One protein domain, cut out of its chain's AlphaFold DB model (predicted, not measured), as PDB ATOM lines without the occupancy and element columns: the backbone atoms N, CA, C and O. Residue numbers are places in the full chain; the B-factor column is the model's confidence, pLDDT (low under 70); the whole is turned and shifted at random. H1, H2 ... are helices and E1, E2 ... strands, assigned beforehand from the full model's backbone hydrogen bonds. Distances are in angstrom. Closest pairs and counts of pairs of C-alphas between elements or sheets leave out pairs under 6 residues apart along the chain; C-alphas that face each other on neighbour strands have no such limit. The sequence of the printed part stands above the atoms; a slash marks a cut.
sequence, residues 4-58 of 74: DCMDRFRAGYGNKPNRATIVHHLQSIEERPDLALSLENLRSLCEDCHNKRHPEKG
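What this domain is: This is residues 4 to 58 of the 74 residues of the protein "Endonuclease" of Clostridiales bacterium (UniProt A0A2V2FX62). Picture a short two-strand hairpin, E1 and E2, in the middle of a loose little body, with helix H1 and the loop after it towards one end and the wide loop of residues 26 to 41 at the other. A second short helix, H2, folds back close to E1, and a tail, residues 54 to 58, follows it. Look for 55 printed residues with two named helices and two named strands, in the order H1, E1, E2, H2; the sheet, order E1 - E2, is antiparallel. The class is mixed, helices and strands, though under half of the residues are in named elements. The whole is only just loose, close to compact, with a radius of gyration of the C-alphas of 12.3 A and spans of 35 by 24 by 18 A.

How they stand to each other: Start at H1, residues 4 to 10, and look from there to H2, residues 47 to 53: the two are close but not clearly touching, and their closest C-alphas, those of Asp 4 and Cys 49, are 6.7 A apart. Their lines are about perpendicular, at 82 degrees. Next find E1, residues 22 to 25, and E2, residues 42 to 45, a hairpin of antiparallel neighbours at 144 degrees between directions. C-alphas 23 and 44 face each other at 4.6 A. Look at N 24 and O 43, 2.8 A apart, and at N 45 and O 22, also 2.8 A, both within hydrogen-bond range. The closest C-alphas of H1 and E2, those of Asp 4 and Leu 45, are 6.7 A apart. Those of E1 and H2, His 24 and His 50, are 6.8 A apart. In H1 every O i to N i+4 pair is within hydrogen-bond range; in H2 2 of 3 are.

Where its parts are: Find C-alpha 4 at (-18.026, 13.107, 236.431); from there H1 runs 10.0 A to Arg 10. E1 begins at C-alpha 22, at (-14.372, 6.868, 246.166), and covers 10.0 A to His 25. E2 runs 9.6 A from Leu 42 to Leu 45. H2 runs 10.1 A from Glu 47 and ends at C-alpha 53, at (-12.205, 4.334, 234.181).

The domain as a whole: The printed part runs from residue 4 to 58 and has no cut. The two C-alphas farthest apart, those of Gly 12 and Pro 33, are 35.3 A from each other. The links H1 to E1, 11 residues, and E1 to E2, 16 residues, are long; E2 to H2, one residue, is tight. The mean pLDDT of the printed part is 91.1, and residues 55 to 58 are under 70.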
ATOM      1  N   ASP A   4     -17.600  13.497 237.786       95.25
ATOM      2  CA  ASP A   4     -18.026  13.107 236.431       95.25
ATOM      3  C   ASP A   4     -19.528  13.303 236.229       95.25
ATOM      4  O   ASP A   4     -19.966  13.762 235.179       95.25
ATOM      5  N   CYS A   5     -20.345  12.952 237.226       96.50
ATOM      6  CA  CYS A   5     -21.782  13.168 237.114       96.50
ATOM      7  C   CYS A   5     -22.125  14.662 237.093       96.50
ATOM      8  O   CYS A   5     -23.008  15.059 236.340       96.50
ATOM      9  N   MET A   6     -21.435  15.481 237.896       96.75
ATOM     10  CA  MET A   6     -21.636  16.933 237.895       96.75
ATOM     11  C   MET A   6     -21.283  17.559 236.548       96.75
ATOM     12  O   MET A   6     -22.055  18.377 236.060       96.75
ATOM     13  N   ASP A   7     -20.176  17.154 235.926       95.62
ATOM     14  CA  ASP A   7     -19.772  17.674 234.616       95.62
ATOM     15  C   ASP A   7     -20.800  17.340 233.535       95.62
ATOM     16  O   ASP A   7     -21.236  18.219 232.797       95.62
ATOM     17  N   ARG A   8     -21.252  16.080 233.487       95.81
ATOM     18  CA  ARG A   8     -22.288  15.644 232.536       95.81
ATOM     19  C   ARG A   8     -23.603  16.387 232.754       95.81
ATOM     20  O   ARG A   8     -24.264  16.762 231.791       95.81
ATOM     21  N   PHE A   9     -23.981  16.593 234.015       96.38
ATOM     22  CA  PHE A   9     -25.191  17.328 234.373       96.38
ATOM     23  C   PHE A   9     -25.102  18.797 233.939       96.38
ATOM     24  O   PHE A   9     -26.019  19.299 233.300       96.38
ATOM     25  N   ARG A  10     -23.970  19.465 234.204       96.19
ATOM     26  CA  ARG A  10     -23.709  20.848 233.762       96.19
ATOM     27  C   ARG A  10     -23.676  20.989 232.241       96.19
ATOM     28  O   ARG A  10     -24.095  22.016 231.727       96.19
ATOM     29  N   ALA A  11     -23.212  19.962 231.534       96.12
ATOM     30  CA  ALA A  11     -23.191  19.920 230.075       96.12
ATOM     31  C   ALA A  11     -24.551  19.563 229.435       96.12
ATOM     32  O   ALA A  11     -24.645  19.503 228.213       96.12
ATOM     33  N   GLY A  12     -25.598  19.303 230.227       95.06
ATOM     34  CA  GLY A  12     -26.966  19.115 229.730       95.06
ATOM     35  C   GLY A  12     -27.300  17.726 229.175       95.06
ATOM     36  O   GLY A  12     -28.409  17.529 228.692       95.06
ATOM     37  N   TYR A  13     -26.388  16.750 229.261       93.50
ATOM     38  CA  TYR A  13     -26.627  15.372 228.790       93.50
ATOM     39  C   TYR A  13     -26.584  14.314 229.907       93.50
ATOM     40  O   TYR A  13     -26.752  13.119 229.656       93.50
ATOM     41  N   GLY A  14     -26.317  14.726 231.149       88.19
ATOM     42  CA  GLY A  14     -26.245  13.851 232.315       88.19
ATOM     43  C   GLY A  14     -27.501  13.878 233.180       88.19
ATOM     44  O   GLY A  14     -28.151  14.906 233.334       88.19
ATOM     45  N   ASN A  15     -27.785  12.750 233.828       92.44
ATOM     46  CA  ASN A  15     -28.774  12.680 234.904       92.44
ATOM     47  C   ASN A  15     -28.290  13.417 236.166       92.44
ATOM     48  O   ASN A  15     -27.125  13.810 236.274       92.44
ATOM     49  N   LYS A  16     -29.186  13.541 237.155       94.75
ATOM     50  CA  LYS A  16     -28.878  14.100 238.479       94.75
ATOM     51  C   LYS A  16     -27.574  13.507 239.051       94.75
ATOM     52  O   LYS A  16     -27.420  12.283 239.047       94.75
ATOM     53  N   PRO A  17     -26.656  14.335 239.584       96.06
ATOM     54  CA  PRO A  17     -25.393  13.838 240.104       96.06
ATOM     55  C   PRO A  17     -25.535  12.909 241.310       96.06
ATOM     56  O   PRO A  17     -26.227  13.228 242.277       96.06
ATOM     57  N   ASN A  18     -24.803  11.796 241.276       95.50
ATOM     58  CA  ASN A  18     -24.679  10.879 242.406       95.50
ATOM     59  C   ASN A  18     -23.653  11.384 243.430       95.50
ATOM     60  O   ASN A  18     -22.738  12.156 243.116       95.50
ATOM     61  N   ARG A  19     -23.776  10.910 244.676       97.44
ATOM     62  CA  ARG A  19     -22.761  11.149 245.710       97.44
ATOM     63  C   ARG A  19     -21.460  10.445 245.322       97.44
ATOM     64  O   ARG A  19     -21.483   9.379 244.715       97.44
ATOM     65  N   ALA A  20     -20.333  11.072 245.648       97.06
ATOM     66  CA  ALA A  20     -19.044  10.409 245.516       97.06
ATOM     67  C   ALA A  20     -18.860   9.453 246.696       97.06
ATOM     68  O   ALA A  20     -19.242   9.795 247.816       97.06
ATOM     69  N   THR A  21     -18.289   8.290 246.420       97.31
ATOM     70  CA  THR A  21     -17.995   7.236 247.398       97.31
ATOM     71  C   THR A  21     -16.517   6.864 247.403       97.31
ATOM     72  O   THR A  21     -16.046   6.292 248.379       97.31
ATOM     73  N   ILE A  22     -15.780   7.213 246.344       95.44
ATOM     74  CA  ILE A  22     -14.372   6.868 246.166       95.44
ATOM     75  C   ILE A  22     -13.586   8.046 245.584       95.44
ATOM     76  O   ILE A  22     -14.125   8.862 244.830       95.44
ATOM     77  N   VAL A  23     -12.302   8.122 245.926       95.19
ATOM     78  CA  VAL A  23     -11.332   9.023 245.300       95.19
ATOM     79  C   VAL A  23     -10.503   8.222 244.297       95.19
ATOM     80  O   VAL A  23      -9.979   7.161 244.622       95.19
ATOM     81  N   HIS A  24     -10.413   8.722 243.071       94.00
ATOM     82  CA  HIS A  24      -9.727   8.093 241.948       94.00
ATOM     83  C   HIS A  24      -8.500   8.906 241.539       94.00
ATOM     84  O   HIS A  24      -8.603  10.127 241.431       94.00
ATOM     85  N   HIS A  25      -7.388   8.233 241.248       94.62
ATOM     86  CA  HIS A  25      -6.194   8.868 240.696       94.62
ATOM     87  C   HIS A  25      -6.290   8.900 239.165       94.62
ATOM     88  O   HIS A  25      -6.567   7.872 238.555       94.62
ATOM     89  N   LEU A  26      -6.098  10.068 238.547       92.25
ATOM     90  CA  LEU A  26      -6.103  10.237 237.088       92.25
ATOM     91  C   LEU A  26      -4.908   9.528 236.439       92.25
ATOM     92  O   LEU A  26      -5.082   8.855 235.428       92.25
ATOM     93  N   GLN A  27      -3.726   9.668 237.038       92.38
ATOM     94  CA  GLN A  27      -2.531   8.869 236.771       92.38
ATOM     95  C   GLN A  27      -2.310   7.918 237.945       92.38
ATOM     96  O   GLN A  27      -2.427   8.335 239.102       92.38
ATOM     97  N   SER A  28      -2.014   6.650 237.657       92.25
ATOM     98  CA  SER A  28      -1.820   5.634 238.691       92.25
ATOM     99  C   SER A  28      -0.647   5.994 239.613       92.25
ATOM    100  O   SER A  28       0.318   6.637 239.199       92.25
ATOM    101  N   ILE A  29      -0.720   5.569 240.878       93.12
ATOM    102  CA  ILE A  29       0.368   5.789 241.847       93.12
ATOM    103  C   ILE A  29       1.647   5.063 241.398       93.12
ATOM    104  O   ILE A  29       2.742   5.538 241.671       93.12
ATOM    105  N   GLU A  30       1.511   3.932 240.700       92.62
ATOM    106  CA  GLU A  30       2.635   3.151 240.173       92.62
ATOM    107  C   GLU A  30       3.418   3.928 239.105       92.62
ATOM    108  O   GLU A  30       4.646   3.902 239.105       92.62
ATOM    109  N   GLU A  31       2.721   4.661 238.230       93.19
ATOM    110  CA  GLU A  31       3.349   5.472 237.180       93.19
ATOM    111  C   GLU A  31       3.818   6.840 237.691       93.19
ATOM    112  O   GLU A  31       4.846   7.349 237.242       93.19
ATOM    113  N   ARG A  32       3.056   7.461 238.602       94.62
ATOM    114  CA  ARG A  32       3.283   8.830 239.095       94.62
ATOM    115  C   ARG A  32       3.111   8.929 240.613       94.62
ATOM    116  O   ARG A  32       2.163   9.563 241.091       94.62
ATOM    117  N   PRO A  33       4.033   8.345 241.396       95.19
ATOM    118  CA  PRO A  33       3.971   8.405 242.855       95.19
ATOM    119  C   PRO A  33       4.104   9.841 243.384       95.19
ATOM    120  O   PRO A  33       3.539  10.171 244.425       95.19
ATOM    121  N   ASP A  34       4.784  10.719 242.640       96.44
ATOM    122  CA  ASP A  34       4.912  12.149 242.934       96.44
ATOM    123  C   ASP A  34       3.561  12.885 242.940       96.44
ATOM    124  O   ASP A  34       3.390  13.868 243.660       96.44
ATOM    125  N   LEU A  35       2.574  12.379 242.192       95.50
ATOM    126  CA  LEU A  35       1.233  12.955 242.100       95.50
ATOM    127  C   LEU A  35       0.205  12.264 243.004       95.50
ATOM    128  O   LEU A  35      -0.983  12.580 242.908       95.50
ATOM    129  N   ALA A  36       0.613  11.340 243.880       94.38
ATOM    130  CA  ALA A  36      -0.316  10.543 244.689       94.38
ATOM    131  C   ALA A  36      -1.269  11.401 245.542       94.38
ATOM    132  O   ALA A  36      -2.428  11.045 245.734       94.38
ATOM    133  N   LEU A  37      -0.802  12.555 246.022       95.50
ATOM    134  CA  LEU A  37      -1.584  13.466 246.863       95.50
ATOM    135  C   LEU A  37      -1.912  14.799 246.178       95.50
ATOM    136  O   LEU A  37      -2.487  15.680 246.819       95.50
ATOM    137  N   SER A  38      -1.571  14.969 244.893       96.62
ATOM    138  CA  SER A  38      -1.918  16.207 244.196       96.62
ATOM    139  C   SER A  38      -3.417  16.252 243.911       96.62
ATOM    140  O   SER A  38      -3.973  15.349 243.285       96.62
ATOM    141  N   LEU A  39      -4.077  17.336 244.325       95.69
ATOM    142  CA  LEU A  39      -5.506  17.548 244.084       95.69
ATOM    143  C   LEU A  39      -5.853  17.546 242.592       95.69
ATOM    144  O   LEU A  39      -6.955  17.146 242.228       95.69
ATOM    145  N   GLU A  40      -4.918  17.945 241.727       95.50
ATOM    146  CA  GLU A  40      -5.111  17.917 240.273       95.50
ATOM    147  C   GLU A  40      -5.116  16.489 239.705       95.50
ATOM    148  O   GLU A  40      -5.675  16.257 238.636       95.50
ATOM    149  N   ASN A  41      -4.539  15.529 240.436       95.62
ATOM    150  CA  ASN A  41      -4.495  14.116 240.080       95.62
ATOM    151  C   ASN A  41      -5.616  13.300 240.750       95.62
ATOM    152  O   ASN A  41      -5.801  12.133 240.420       95.62
ATOM    153  N   LEU A  42      -6.387  13.888 241.668       95.38
ATOM    154  CA  LEU A  42      -7.429  13.198 242.430       95.38
ATOM    155  C   LEU A  42      -8.827  13.615 241.973       95.38
ATOM    156  O   LEU A  42      -9.137  14.791 241.795       95.38
ATOM    157  N   ARG A  43      -9.735  12.643 241.842       95.69
ATOM    158  CA  ARG A  43     -11.127  12.899 241.460       95.69
ATOM    159  C   ARG A  43     -12.111  12.139 242.337       95.69
ATOM    160  O   ARG A  43     -12.045  10.922 242.453       95.69
ATOM    161  N   SER A  44     -13.074  12.850 242.918       97.56
ATOM    162  CA  SER A  44     -14.152  12.244 243.712       97.56
ATOM    163  C   SER A  44     -15.232  11.662 242.799       97.56
ATOM    164  O   SER A  44     -15.938  12.410 242.120       97.56
ATOM    165  N   LEU A  45     -15.396  10.340 242.783       96.56
ATOM    166  CA  LEU A  45     -16.303   9.621 241.883       96.56
ATOM    167  C   LEU A  45     -17.311   8.754 242.645       96.56
ATOM    168  O   LEU A  45     -17.099   8.377 243.797       96.56
ATOM    169  N   CYS A  46     -18.434   8.443 241.998       95.94
ATOM    170  CA  CYS A  46     -19.270   7.308 242.391       95.94
ATOM    171  C   CYS A  46     -18.692   6.010 241.811       95.94
ATOM    172  O   CYS A  46     -17.945   6.054 240.829       95.94
ATOM    173  N   GLU A  47     -19.084   4.861 242.360       93.50
ATOM    174  CA  GLU A  47     -18.602   3.542 241.918       93.50
ATOM    175  C   GLU A  47     -18.804   3.308 240.414       93.50
ATOM    176  O   GLU A  47     -17.890   2.856 239.731       93.50
ATOM    177  N   ASP A  48     -19.956   3.701 239.859       91.44
ATOM    178  CA  ASP A  48     -20.223   3.562 238.421       91.44
ATOM    179  C   ASP A  48     -19.244   4.359 237.550       91.44
ATOM    180  O   ASP A  48     -18.817   3.891 236.494       91.44
ATOM    181  N   CYS A  49     -18.907   5.587 237.957       93.50
ATOM    182  CA  CYS A  49     -17.969   6.417 237.201       93.50
ATOM    183  C   CYS A  49     -16.530   5.948 237.404       93.50
ATOM    184  O   CYS A  49     -15.768   5.942 236.444       93.50
ATOM    185  N   HIS A  50     -16.187   5.495 238.610       93.00
ATOM    186  CA  HIS A  50     -14.898   4.882 238.901       93.00
ATOM    187  C   HIS A  50     -14.663   3.630 238.041       93.00
ATOM    188  O   HIS A  50     -13.658   3.531 237.346       93.00
ATOM    189  N   ASN A  51     -15.629   2.710 237.992       87.50
ATOM    190  CA  ASN A  51     -15.502   1.453 237.248       87.50
ATOM    191  C   ASN A  51     -15.371   1.656 235.734       87.50
ATOM    192  O   ASN A  51     -14.671   0.895 235.076       87.50
ATOM    193  N   LYS A  52     -15.991   2.701 235.171       85.88
ATOM    194  CA  LYS A  52     -15.820   3.058 233.751       85.88
ATOM    195  C   LYS A  52     -14.386   3.458 233.398       85.88
ATOM    196  O   LYS A  52     -14.005   3.320 232.242       85.88
ATOM    197  N   ARG A  53     -13.613   3.954 234.369       80.44
ATOM    198  CA  ARG A  53     -12.205   4.334 234.181       80.44
ATOM    199  C   ARG A  53     -11.236   3.168 234.312       80.44
ATOM    200  O   ARG A  53     -10.112   3.286 233.851       80.44
ATOM    201  N   HIS A  54     -11.694   2.047 234.863       73.06
ATOM    202  CA  HIS A  54     -10.971   0.780 234.898       73.06
ATOM    203  C   HIS A  54     -11.597  -0.193 233.890       73.06
ATOM    204  O   HIS A  54     -12.321  -1.114 234.287       73.06
ATOM    205  N   PRO A  55     -11.367  -0.016 232.574       62.50
ATOM    206  CA  PRO A  55     -11.930  -0.901 231.554       62.50
ATOM    207  C   PRO A  55     -11.506  -2.368 231.748       62.50
ATOM    208  O   PRO A  55     -12.259  -3.270 231.382       62.50
ATOM    209  N   GLU A  56     -10.373  -2.618 232.413       58.22
ATOM    210  CA  GLU A  56      -9.904  -3.948 232.837       58.22
ATOM    211  C   GLU A  56     -10.880  -4.670 233.793       58.22
ATOM    212  O   GLU A  56     -11.022  -5.890 233.738       58.22
ATOM    213  N   LYS A  57     -11.631  -3.921 234.614       54.12
ATOM    214  CA  LYS A  57     -12.656  -4.423 235.548       54.12
ATOM    215  C   LYS A  57     -14.077  -4.313 234.978       54.12
ATOM    216  O   LYS A  57     -15.028  -4.821 235.569       54.12
ATOM    217  N   GLY A  58     -14.237  -3.660 233.824       48.78
ATOM    218  CA  GLY A  58     -15.524  -3.331 233.200       48.78
ATOM    219  C   GLY A  58     -16.170  -4.458 232.390       48.78
ATOM    220  O   GLY A  58     -17.334  -4.340 232.000       48.78
TER     221      GLY A  58